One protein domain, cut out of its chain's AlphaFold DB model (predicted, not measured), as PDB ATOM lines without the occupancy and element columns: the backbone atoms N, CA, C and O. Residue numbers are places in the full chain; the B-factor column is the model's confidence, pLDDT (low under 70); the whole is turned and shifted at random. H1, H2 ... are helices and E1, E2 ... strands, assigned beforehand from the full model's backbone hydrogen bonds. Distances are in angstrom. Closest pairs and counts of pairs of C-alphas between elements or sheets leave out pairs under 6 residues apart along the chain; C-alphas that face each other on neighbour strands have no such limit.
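What this domain is: This is residues 28 to 107 of the 198 residues of an uncharacterized protein of Myxococcus fulvus (UniProt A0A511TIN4). A twisted sheet of three strands makes a long slab: the hairpin of E1 and E2 with E3 beside E2. The short helix H2 sits beyond one end of the slab, the turn of the hairpin is at the other, and long links with no named element, together with the tiny helix H1, complete the rest. The printed part has 80 residues with two named helices and three named strands, in the order H1, E1, E2, H2, E3; the sheet's order is E1, E2, E3, all antiparallel. The class is mixed, helices and strands, with 38 residues, under half, in named elements. The whole is compact, with a radius of gyration of the C-alphas of 12.3 A, and rounded, spanning 38 by 28 by 25 A.

Where its parts are: E1 is residues 47 to 54, 22.5 A from first to last C-alpha, and begins with C-alpha 47 at (79.579, 130.130, 126.569). E2 is residues 57 to 65, 23.2 A long. E3 is residues 98 to 106, 20.6 A long, and ends with C-alpha 106 at (77.277, 120.585, 111.288). H2 is residues 69 to 76, 10.5 A long. H1 is residues 29 to 32, beginning with C-alpha 29 at (82.571, 123.114, 123.911).

How they stand to each other: E2 is the inner strand, and E1 and E3 are the edge strands. E1 and E2 are an antiparallel hairpin at 158 degrees, with N 48 and O 64 2.8 A apart and N 59 and O 52 2.8 A apart, both within hydrogen-bond range. E2 and E3 are antiparallel at 167 degrees, with N 100 and O 63 within hydrogen-bond range at 2.8 A. E3 bends by 72 degrees at residue 102. Residues 89 to 90 make a short antiparallel pairing with residues 98 to 99 of E3. H2 only grazes the sheet, with its residues 71 to 76; the closest C-alphas of H2 and E3 are those of Glu 72 and Val 98, 6.9 A apart. H1 is only just on the sheet, with 5 pairs of C-alphas within 10 A, and only grazes it, with its residue 29. H1 and H2 are apart. In H2 every O i to N i+4 pair is within hydrogen-bond range; H1 is too short for such a pair.

The domain as a whole: The C-alphas of Asp 55 and Pro 70, the two farthest apart, are 38.6 A apart. The printed part has no cut. The links from H1 to E1, 14 residues, and from H2 to E3, 21 residues, are long. The mean pLDDT of the printed part is 89.9, and residues 41 to 42 and 94 to 96 are under 70.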
ATOM      1  N   GLU A  28      78.487 121.160 122.548       93.56
ATOM      2  CA  GLU A  28      79.095 121.415 123.848       93.56
ATOM      3  C   GLU A  28      80.600 121.652 123.683       93.56
ATOM      4  O   GLU A  28      81.293 120.758 123.191       93.56
ATOM      5  N   PRO A  29      81.150 122.813 124.096       93.88
ATOM      6  CA  PRO A  29      82.571 123.114 123.911       93.88
ATOM      7  C   PRO A  29      83.509 122.058 124.514       93.88
ATOM      8  O   PRO A  29      84.559 121.764 123.937       93.88
ATOM      9  N   SER A  30      83.115 121.447 125.634       92.19
ATOM     10  CA  SER A  30      83.882 120.402 126.325       92.19
ATOM     11  C   SER A  30      84.079 119.146 125.479       92.19
ATOM     12  O   SER A  30      85.158 118.555 125.513       92.19
ATOM     13  N   ALA A  31      83.105 118.788 124.636       92.56
ATOM     14  CA  ALA A  31      83.234 117.691 123.675       92.56
ATOM     15  C   ALA A  31      84.277 117.980 122.577       92.56
ATOM     16  O   ALA A  31      84.718 117.069 121.878       92.56
ATOM     17  N   HIS A  32      84.696 119.241 122.442       92.50
ATOM     18  CA  HIS A  32      85.704 119.707 121.494       92.50
ATOM     19  C   HIS A  32      87.013 120.141 122.175       92.50
ATOM     20  O   HIS A  32      87.827 120.826 121.559       92.50
ATOM     21  N   GLY A  33      87.231 119.748 123.436       92.19
ATOM     22  CA  GLY A  33      88.464 120.038 124.173       92.19
ATOM     23  C   GLY A  33      88.586 121.480 124.674       92.19
ATOM     24  O   GLY A  33      89.666 121.883 125.096       92.19
ATOM     25  N   LEU A  34      87.500 122.260 124.644       92.69
ATOM     26  CA  LEU A  34      87.448 123.602 125.221       92.69
ATOM     27  C   LEU A  34      86.828 123.534 126.615       92.69
ATOM     28  O   LEU A  34      85.801 122.887 126.797       92.69
ATOM     29  N   THR A  35      87.404 124.234 127.590       92.69
ATOM     30  CA  THR A  35      86.856 124.278 128.955       92.69
ATOM     31  C   THR A  35      86.239 125.651 129.218       92.69
ATOM     32  O   THR A  35      86.983 126.601 129.461       92.69
ATOM     33  N   PRO A  36      84.900 125.796 129.174       91.62
ATOM     34  CA  PRO A  36      84.257 127.078 129.429       91.62
ATOM     35  C   PRO A  36      84.510 127.561 130.856       91.62
ATOM     36  O   PRO A  36      84.352 126.817 131.823       91.62
ATOM     37  N   TRP A  37      84.846 128.837 130.981       89.25
ATOM     38  CA  TRP A  37      84.896 129.567 132.238       89.25
ATOM     39  C   TRP A  37      83.718 130.530 132.318       89.25
ATOM     40  O   TRP A  37      83.353 131.172 131.331       89.25
ATOM     41  N   ALA A  38      83.118 130.641 133.505       84.69
ATOM     42  CA  ALA A  38      81.998 131.543 133.737       84.69
ATOM     43  C   ALA A  38      82.374 132.984 133.336       84.69
ATOM     44  O   ALA A  38      83.335 133.551 133.851       84.69
ATOM     45  N   MET A  39      81.598 133.574 132.421       74.56
ATOM     46  CA  MET A  39      81.900 134.894 131.843       74.56
ATOM     47  C   MET A  39      81.317 136.037 132.676       74.56
ATOM     48  O   MET A  39      81.866 137.135 132.732       74.56
ATOM     49  N   SER A  40      80.161 135.798 133.293       70.50
ATOM     50  CA  SER A  40      79.448 136.760 134.132       70.50
ATOM     51  C   SER A  40      78.333 136.061 134.913       70.50
ATOM     52  O   SER A  40      78.030 134.888 134.688       70.50
ATOM     53  N   THR A  41      77.641 136.802 135.781       67.62
ATOM     54  CA  THR A  41      76.417 136.312 136.438       67.62
ATOM     55  C   THR A  41      75.276 136.029 135.453       67.62
ATOM     56  O   THR A  41      74.397 135.232 135.768       67.62
ATOM     57  N   ALA A  42      75.308 136.628 134.255       61.28
ATOM     58  CA  ALA A  42      74.354 136.382 133.172       61.28
ATOM     59  C   ALA A  42      74.707 135.151 132.315       61.28
ATOM     60  O   ALA A  42      73.854 134.643 131.598       61.28
ATOM     61  N   CYS A  43      75.943 134.649 132.370       71.94
ATOM     62  CA  CYS A  43      76.356 133.453 131.635       71.94
ATOM     63  C   CYS A  43      77.314 132.606 132.479       71.94
ATOM     64  O   CYS A  43      78.524 132.548 132.244       71.94
ATOM     65  N   GLN A  44      76.741 131.939 133.482       76.88
ATOM     66  CA  GLN A  44      77.475 131.025 134.360       76.88
ATOM     67  C   GLN A  44      77.971 129.779 133.619       76.88
ATOM     68  O   GLN A  44      79.024 129.257 133.962       76.88
ATOM     69  N   ARG A  45      77.254 129.353 132.565       85.38
ATOM     70  CA  ARG A  45      77.668 128.254 131.675       85.38
ATOM     71  C   ARG A  45      78.986 128.560 130.946       85.38
ATOM     72  O   ARG A  45      79.670 127.644 130.512       85.38
ATOM     73  N   GLY A  46      79.348 129.840 130.815       88.81
ATOM     74  CA  GLY A  46      80.636 130.258 130.264       88.81
ATOM     75  C   GLY A  46      80.716 130.282 128.739       88.81
ATOM     76  O   GLY A  46      81.779 130.567 128.200       88.81
ATOM     77  N   PHE A  47      79.615 130.024 128.026       91.50
ATOM     78  CA  PHE A  47      79.579 130.130 126.569       91.50
ATOM     79  C   PHE A  47      78.178 130.400 126.006       91.50
ATOM     80  O   PHE A  47      77.161 130.042 126.611       91.50
ATOM     81  N   LEU A  48      78.154 130.979 124.804       91.31
ATOM     82  CA  LEU A  48      76.976 131.235 123.981       91.31
ATOM     83  C   LEU A  48      77.200 130.722 122.565       91.31
ATOM     84  O   LEU A  48      78.221 131.007 121.936       91.31
ATOM     85  N   CYS A  49      76.204 130.019 122.052       93.94
ATOM     86  CA  CYS A  49      76.175 129.510 120.697       93.94
ATOM     87  C   CYS A  49      75.168 130.292 119.859       93.94
ATOM     88  O   CYS A  49      74.043 130.581 120.280       93.94
ATOM     89  N   ARG A  50      75.562 130.586 118.624       95.00
ATOM     90  CA  ARG A  50      74.644 131.000 117.571       95.00
ATOM     91  C   ARG A  50      74.587 129.904 116.529       95.00
ATOM     92  O   ARG A  50      75.574 129.614 115.851       95.00
ATOM     93  N   TYR A  51      73.411 129.319 116.406       97.06
ATOM     94  CA  TYR A  51      73.099 128.310 115.418       97.06
ATOM     95  C   TYR A  51      72.421 128.938 114.207       97.06
ATOM     96  O   TYR A  51      71.837 130.022 114.274       97.06
ATOM     97  N   ARG A  52      72.453 128.217 113.096       96.25
ATOM     98  CA  ARG A  52      71.703 128.529 111.887       96.25
ATOM     99  C   ARG A  52      71.116 127.253 111.331       96.25
ATOM    100  O   ARG A  52      71.787 126.228 111.256       96.25
ATOM    101  N   VAL A  53      69.872 127.345 110.890       96.94
ATOM    102  CA  VAL A  53      69.223 126.289 110.127       96.94
ATOM    103  C   VAL A  53      69.236 126.697 108.658       96.94
ATOM    104  O   VAL A  53      68.499 127.594 108.242       96.94
ATOM    105  N   ALA A  54      70.091 126.052 107.867       92.81
ATOM    106  CA  ALA A  54      70.221 126.280 106.427       92.81
ATOM    107  C   ALA A  54      70.110 124.950 105.683       92.81
ATOM    108  O   ALA A  54      70.648 123.947 106.138       92.81
ATOM    109  N   ASP A  55      69.371 124.918 104.572       93.94
ATOM    110  CA  ASP A  55      69.152 123.701 103.774       93.94
ATOM    111  C   ASP A  55      68.690 122.493 104.611       93.94
ATOM    112  O   ASP A  55      69.113 121.353 104.409       93.94
ATOM    113  N   LYS A  56      67.808 122.767 105.584       96.19
ATOM    114  CA  LYS A  56      67.315 121.813 106.591       96.19
ATOM    115  C   LYS A  56      68.413 121.192 107.463       96.19
ATOM    116  O   LYS A  56      68.202 120.112 107.995       96.19
ATOM    117  N   ARG A  57      69.569 121.831 107.629       97.38
ATOM    118  CA  ARG A  57      70.650 121.375 108.513       97.38
ATOM    119  C   ARG A  57      70.887 122.372 109.632       97.38
ATOM    120  O   ARG A  57      70.943 123.573 109.372       97.38
ATOM    121  N   LEU A  58      71.054 121.871 110.851       98.19
ATOM    122  CA  LEU A  58      71.514 122.648 111.991       98.19
ATOM    123  C   LEU A  58      73.034 122.806 111.915       98.19
ATOM    124  O   LEU A  58      73.775 121.823 111.853       98.19
ATOM    125  N   MET A  59      73.493 124.050 111.920       97.75
ATOM    126  CA  MET A  59      74.908 124.396 111.914       97.75
ATOM    127  C   MET A  59      75.220 125.339 113.066       97.75
ATOM    128  O   MET A  59      74.430 126.230 113.376       97.75
ATOM    129  N   LEU A  60      76.389 125.173 113.674       97.75
ATOM    130  CA  LEU A  60      76.973 126.161 114.566       97.75
ATOM    131  C   LEU A  60      77.679 127.220 113.711       97.75
ATOM    132  O   LEU A  60      78.591 126.906 112.944       97.75
ATOM    133  N   GLU A  61      77.254 128.475 113.831       95.81
ATOM    134  CA  GLU A  61      77.832 129.606 113.094       95.81
ATOM    135  C   GLU A  61      78.871 130.359 113.917       95.81
ATOM    136  O   GLU A  61      79.891 130.807 113.382       95.81
ATOM    137  N   GLU A  62      78.607 130.510 115.212       95.56
ATOM    138  CA  GLU A  62      79.453 131.270 116.122       95.56
ATOM    139  C   GLU A  62      79.406 130.675 117.528       95.56
ATOM    140  O   GLU A  62      78.345 130.289 118.019       95.56
ATOM    141  N   LEU A  63      80.575 130.634 118.160       94.88
ATOM    142  CA  LEU A  63      80.749 130.317 119.570       94.88
ATOM    143  C   LEU A  63      81.422 131.513 120.231       94.88
ATOM    144  O   LEU A  63      82.504 131.929 119.817       94.88
ATOM    145  N   ARG A  64      80.805 132.028 121.285       93.00
ATOM    146  CA  ARG A  64      81.434 132.960 122.212       93.00
ATOM    147  C   ARG A  64      81.681 132.238 123.518       93.00
ATOM    148  O   ARG A  64      80.761 131.619 124.043       93.00
ATOM    149  N   ILE A  65      82.896 132.293 124.034       92.31
ATOM    150  CA  ILE A  65      83.295 131.489 125.187       92.31
ATOM    151  C   ILE A  65      84.208 132.293 126.110       92.31
ATOM    152  O   ILE A  65      85.025 133.097 125.660       92.31
ATOM    153  N   GLY A  66      84.038 132.090 127.412       91.31
ATOM    154  CA  GLY A  66      84.991 132.496 128.431       91.31
ATOM    155  C   GLY A  66      86.019 131.395 128.595       91.31
ATOM    156  O   GLY A  66      85.650 130.226 128.684       91.31
ATOM    157  N   LEU A  67      87.294 131.758 128.631       91.00
ATOM    158  CA  LEU A  67      88.391 130.823 128.857       91.00
ATOM    159  C   LEU A  67      89.215 131.274 130.064       91.00
ATOM    160  O   LEU A  67      89.038 132.381 130.577       91.00
ATOM    161  N   SER A  68      90.127 130.421 130.525       91.25
ATOM    162  CA  SER A  68      91.083 130.823 131.555       91.25
ATOM    163  C   SER A  68      92.016 131.931 131.041       91.25
ATOM    164  O   SER A  68      92.243 132.072 129.838       91.25
ATOM    165  N   ALA A  69      92.612 132.713 131.946       90.69
ATOM    166  CA  ALA A  69      93.524 133.796 131.558       90.69
ATOM    167  C   ALA A  69      94.703 133.339 130.660       90.69
ATOM    168  O   ALA A  69      95.006 134.047 129.696       90.69
ATOM    169  N   PRO A  70      95.351 132.173 130.892       93.12
ATOM    170  CA  PRO A  70      96.375 131.658 129.978       93.12
ATOM    171  C   PRO A  70      95.850 131.351 128.570       93.12
ATOM    172  O   PRO A  70      96.524 131.639 127.582       93.12
ATOM    173  N   GLU A  71      94.645 130.789 128.462       92.88
ATOM    174  CA  GLU A  71      94.015 130.489 127.174       92.88
ATOM    175  C   GLU A  71      93.604 131.773 126.443       92.88
ATOM    176  O   GLU A  71      93.886 131.910 125.253       92.88
ATOM    177  N   GLU A  72      93.018 132.755 127.141       92.31
ATOM    178  CA  GLU A  72      92.719 134.072 126.559       92.31
ATOM    179  C   GLU A  72      93.987 134.750 126.024       92.31
ATOM    180  O   GLU A  72      93.972 135.337 124.938       92.31
ATOM    181  N   GLN A  73      95.098 134.649 126.757       92.88
ATOM    182  CA  GLN A  73      96.379 135.198 126.326       92.88
ATOM    183  C   GLN A  73      96.902 134.490 125.068       92.88
ATOM    184  O   GLN A  73      97.327 135.158 124.125       92.88
ATOM    185  N   ALA A  74      96.794 133.159 124.990       94.31
ATOM    186  CA  ALA A  74      97.140 132.420 123.778       94.31
ATOM    187  C   ALA A  74      96.291 132.861 122.572       94.31
ATOM    188  O   ALA A  74      96.829 133.013 121.476       94.31
ATOM    189  N   VAL A  75      94.994 133.139 122.759       94.81
ATOM    190  CA  VAL A  75      94.131 133.688 121.695       94.81
ATOM    191  C   VAL A  75      94.620 135.063 121.233       94.81
ATOM    192  O   VAL A  75      94.719 135.296 120.030       94.81
ATOM    193  N   ARG A  76      94.968 135.969 122.159       92.50
ATOM    194  CA  ARG A  76      95.497 137.310 121.826       92.50
ATOM    195  C   ARG A  76      96.794 137.259 121.021       92.50
ATOM    196  O   ARG A  76      97.040 138.136 120.202       92.50
ATOM    197  N   GLU A  77      97.596 136.225 121.236       94.25
ATOM    198  CA  GLU A  77      98.841 135.975 120.507       94.25
ATOM    199  C   GLU A  77      98.634 135.207 119.190       94.25
ATOM    200  O   GLU A  77      99.605 134.858 118.522       94.25
ATOM    201  N   GLY A  78      97.386 134.912 118.805       92.12
ATOM    202  CA  GLY A  78      97.068 134.164 117.586       92.12
ATOM    203  C   GLY A  78      97.325 132.656 117.685       92.12
ATOM    204  O   GLY A  78      97.381 131.973 116.667       92.12
ATOM    205  N   ARG A  79      97.472 132.124 118.903       93.75
ATOM    206  CA  ARG A  79      97.752 130.708 119.211       93.75
ATOM    207  C   ARG A  79      96.563 129.995 119.865       93.75
ATOM    208  O   ARG A  79      96.747 128.998 120.559       93.75
ATOM    209  N   GLY A  80      95.353 130.526 119.692       92.38
ATOM    210  CA  GLY A  80      94.132 129.918 120.217       92.38
ATOM    211  C   GLY A  80      93.857 128.542 119.604       92.38
ATOM    212  O   GLY A  80      94.164 128.308 118.435       92.38
ATOM    213  N   ALA A  81      93.263 127.641 120.389       93.31
ATOM    214  CA  ALA A  81      92.888 126.312 119.915       93.31
ATOM    215  C   ALA A  81      91.873 126.422 118.759       93.31
ATOM    216  O   ALA A  81      90.880 127.135 118.900       93.31
ATOM    217  N   PRO A  82      92.091 125.762 117.610       94.00
ATOM    218  CA  PRO A  82      91.153 125.827 116.501       94.00
ATOM    219  C   PRO A  82      89.894 125.001 116.787       94.00
ATOM    220  O   PRO A  82      89.969 123.887 117.299       94.00
ATOM    221  N   LEU A  83      88.740 125.507 116.357       94.94
ATOM    222  CA  LEU A  83      87.464 124.796 116.373       94.94
ATOM    223  C   LEU A  83      86.925 124.721 114.946       94.94
ATOM    224  O   LEU A  83      86.743 125.745 114.295       94.94
ATOM    225  N   SER A  84      86.681 123.508 114.440       91.12
ATOM    226  CA  SER A  84      86.228 123.286 113.052       91.12
ATOM    227  C   SER A  84      87.092 124.010 112.003       91.12
ATOM    228  O   SER A  84      86.590 124.583 111.039       91.12
ATOM    229  N   GLY A  85      88.411 124.036 112.222       91.44
ATOM    230  CA  GLY A  85      89.373 124.717 111.347       91.44
ATOM    231  C   GLY A  85      89.398 126.247 111.462       91.44
ATOM    232  O   GLY A  85      90.178 126.878 110.754       91.44
ATOM    233  N   GLN A  86      88.590 126.852 112.338       94.38
ATOM    234  CA  GLN A  86      88.613 128.291 112.607       94.38
ATOM    235  C   GLN A  86      89.405 128.591 113.878       94.38
ATOM    236  O   GLN A  86      89.188 127.973 114.921       94.38
ATOM    237  N   ILE A  87      90.306 129.566 113.791       94.25
ATOM    238  CA  ILE A  87      91.045 130.096 114.941       94.25
ATOM    239  C   ILE A  87      90.173 131.169 115.609       94.25
ATOM    240  O   ILE A  87      89.551 131.969 114.901       94.25
ATOM    241  N   PRO A  88      90.098 131.208 116.948       95.81
ATOM    242  CA  PRO A  88      89.328 132.226 117.640       95.81
ATOM    243  C   PRO A  88      89.977 133.604 117.539       95.81
ATOM    244  O   PRO A  88      91.192 133.749 117.416       95.81
ATOM    245  N   THR A  89      89.154 134.633 117.693       93.12
ATOM    246  CA  THR A  89      89.586 136.024 117.837       93.12
ATOM    247  C   THR A  89      89.282 136.543 119.232       93.12
ATOM    248  O   THR A  89      88.278 136.154 119.834       93.12
ATOM    249  N   TYR A  90      90.118 137.459 119.719       90.81
ATOM    250  CA  TYR A  90      89.859 138.182 120.957       90.81
ATOM    251  C   TYR A  90      89.008 139.438 120.687       90.81
ATOM    252  O   TYR A  90      89.340 140.232 119.810       90.81
ATOM    253  N   SER A  91      87.943 139.638 121.464       84.56
ATOM    254  CA  SER A  91      87.071 140.817 121.461       84.56
ATOM    255  C   SER A  91      87.141 141.519 122.816       84.56
ATOM    256  O   SER A  91      86.879 140.917 123.855       84.56
ATOM    257  N   SER A  92      87.471 142.812 122.820       76.00
ATOM    258  CA  SER A  92      87.418 143.651 124.026       76.00
ATOM    259  C   SER A  92      86.045 144.279 124.275       76.00
ATOM    260  O   SER A  92      85.853 144.911 125.309       76.00
ATOM    261  N   GLU A  93      85.111 144.154 123.331       70.12
ATOM    262  CA  GLU A  93      83.818 144.854 123.368       70.12
ATOM    263  C   GLU A  93      82.775 144.146 124.239       70.12
ATOM    264  O   GLU A  93      81.768 144.737 124.624       70.12
ATOM    265  N   THR A  94      83.000 142.869 124.548       64.38
ATOM    266  CA  THR A  94      82.033 142.004 125.225       64.38
ATOM    267  C   THR A  94      82.676 141.236 126.375       64.38
ATOM    268  O   THR A  94      83.885 141.005 126.391       64.38
ATOM    269  N   HIS A  95      81.861 140.825 127.355       64.88
ATOM    270  CA  HIS A  95      82.312 139.919 128.419       64.88
ATOM    271  C   HIS A  95      82.717 138.556 127.847       64.88
ATOM    272  O   HIS A  95      83.620 137.911 128.373       64.88
ATOM    273  N   GLU A  96      82.093 138.148 126.740       69.62
ATOM    274  CA  GLU A  96      82.532 137.000 125.958       69.62
ATOM    275  C   GLU A  96      83.692 137.417 125.050       69.62
ATOM    276  O   GLU A  96      83.496 137.995 123.977       69.62
ATOM    277  N   ARG A  97      84.914 137.202 125.533       81.62
ATOM    278  CA  ARG A  97      86.128 137.756 124.926       81.62
ATOM    279  C   ARG A  97      86.721 136.882 123.840       81.62
ATOM    280  O   ARG A  97      87.428 137.400 122.986       81.62
ATOM    281  N   VAL A  98      86.445 135.583 123.845       92.00
ATOM    282  CA  VAL A  98      86.944 134.656 122.827       92.00
ATOM    283  C   VAL A  98      85.797 134.278 121.906       92.00
ATOM    284  O   VAL A  98      84.778 133.745 122.344       92.00
ATOM    285  N   VAL A  99      85.957 134.583 120.619       93.44
ATOM    286  CA  VAL A  99      84.901 134.429 119.617       93.44
ATOM    287  C   VAL A  99      85.406 133.596 118.448       93.44
ATOM    288  O   VAL A  99      86.385 133.950 117.794       93.44
ATOM    289  N   TYR A 100      84.691 132.520 118.151       95.12
ATOM    290  CA  TYR A 100      84.819 131.752 116.921       95.12
ATOM    291  C   TYR A 100      83.689 132.166 115.990       95.12
ATOM    292  O   TYR A 100      82.523 132.075 116.364       95.12
ATOM    293  N   THR A 101      84.010 132.601 114.774       93.94
ATOM    294  CA  THR A 101      83.010 132.982 113.765       93.94
ATOM    295  C   THR A 101      83.146 132.118 112.526       93.94
ATOM    296  O   THR A 101      84.205 131.546 112.278       93.94
ATOM    297  N   ARG A 102      82.082 132.063 111.713       92.50
ATOM    298  CA  ARG A 102      82.073 131.345 110.427       92.50
ATOM    299  C   ARG A 102      82.428 129.863 110.588       92.50
ATOM    300  O   ARG A 102      83.031 129.281 109.691       92.50
ATOM    301  N   LEU A 103      82.031 129.266 111.713       95.50
ATOM    302  CA  LEU A 103      82.301 127.861 112.011       95.50
ATOM    303  C   LEU A 103      81.656 126.945 110.969       95.50
ATOM    304  O   LEU A 103      82.310 126.024 110.488       95.50
ATOM    305  N   ARG A 104      80.392 127.220 110.603       93.00
ATOM    306  CA  ARG A 104      79.590 126.416 109.661       93.00
ATOM    307  C   ARG A 104      79.667 124.918 109.977       93.00
ATOM    308  O   ARG A 104      79.661 124.079 109.078       93.00
ATOM    309  N   ALA A 105      79.785 124.595 111.262       95.31
ATOM    310  CA  ALA A 105      80.034 123.242 111.722       95.31
ATOM    311  C   ALA A 105      78.692 122.508 111.827       95.31
ATOM    312  O   ALA A 105      77.807 122.999 112.533       95.31
ATOM    313  N   PRO A 106      78.496 121.369 111.141       95.88
ATOM    314  CA  PRO A 106      77.277 120.585 111.288       95.88
ATOM    315  C   PRO A 106      77.101 120.127 112.738       95.88
ATOM    316  O   PRO A 106      78.034 119.598 113.338       95.88
ATOM    317  N   VAL A 107      75.898 120.302 113.287       96.94
ATOM    318  CA  VAL A 107      75.553 119.835 114.635       96.94
ATOM    319  C   VAL A 107      74.644 118.625 114.490       96.94
ATOM    320  O   VAL A 107      73.527 118.757 113.994       96.94
TER     321      VAL A 107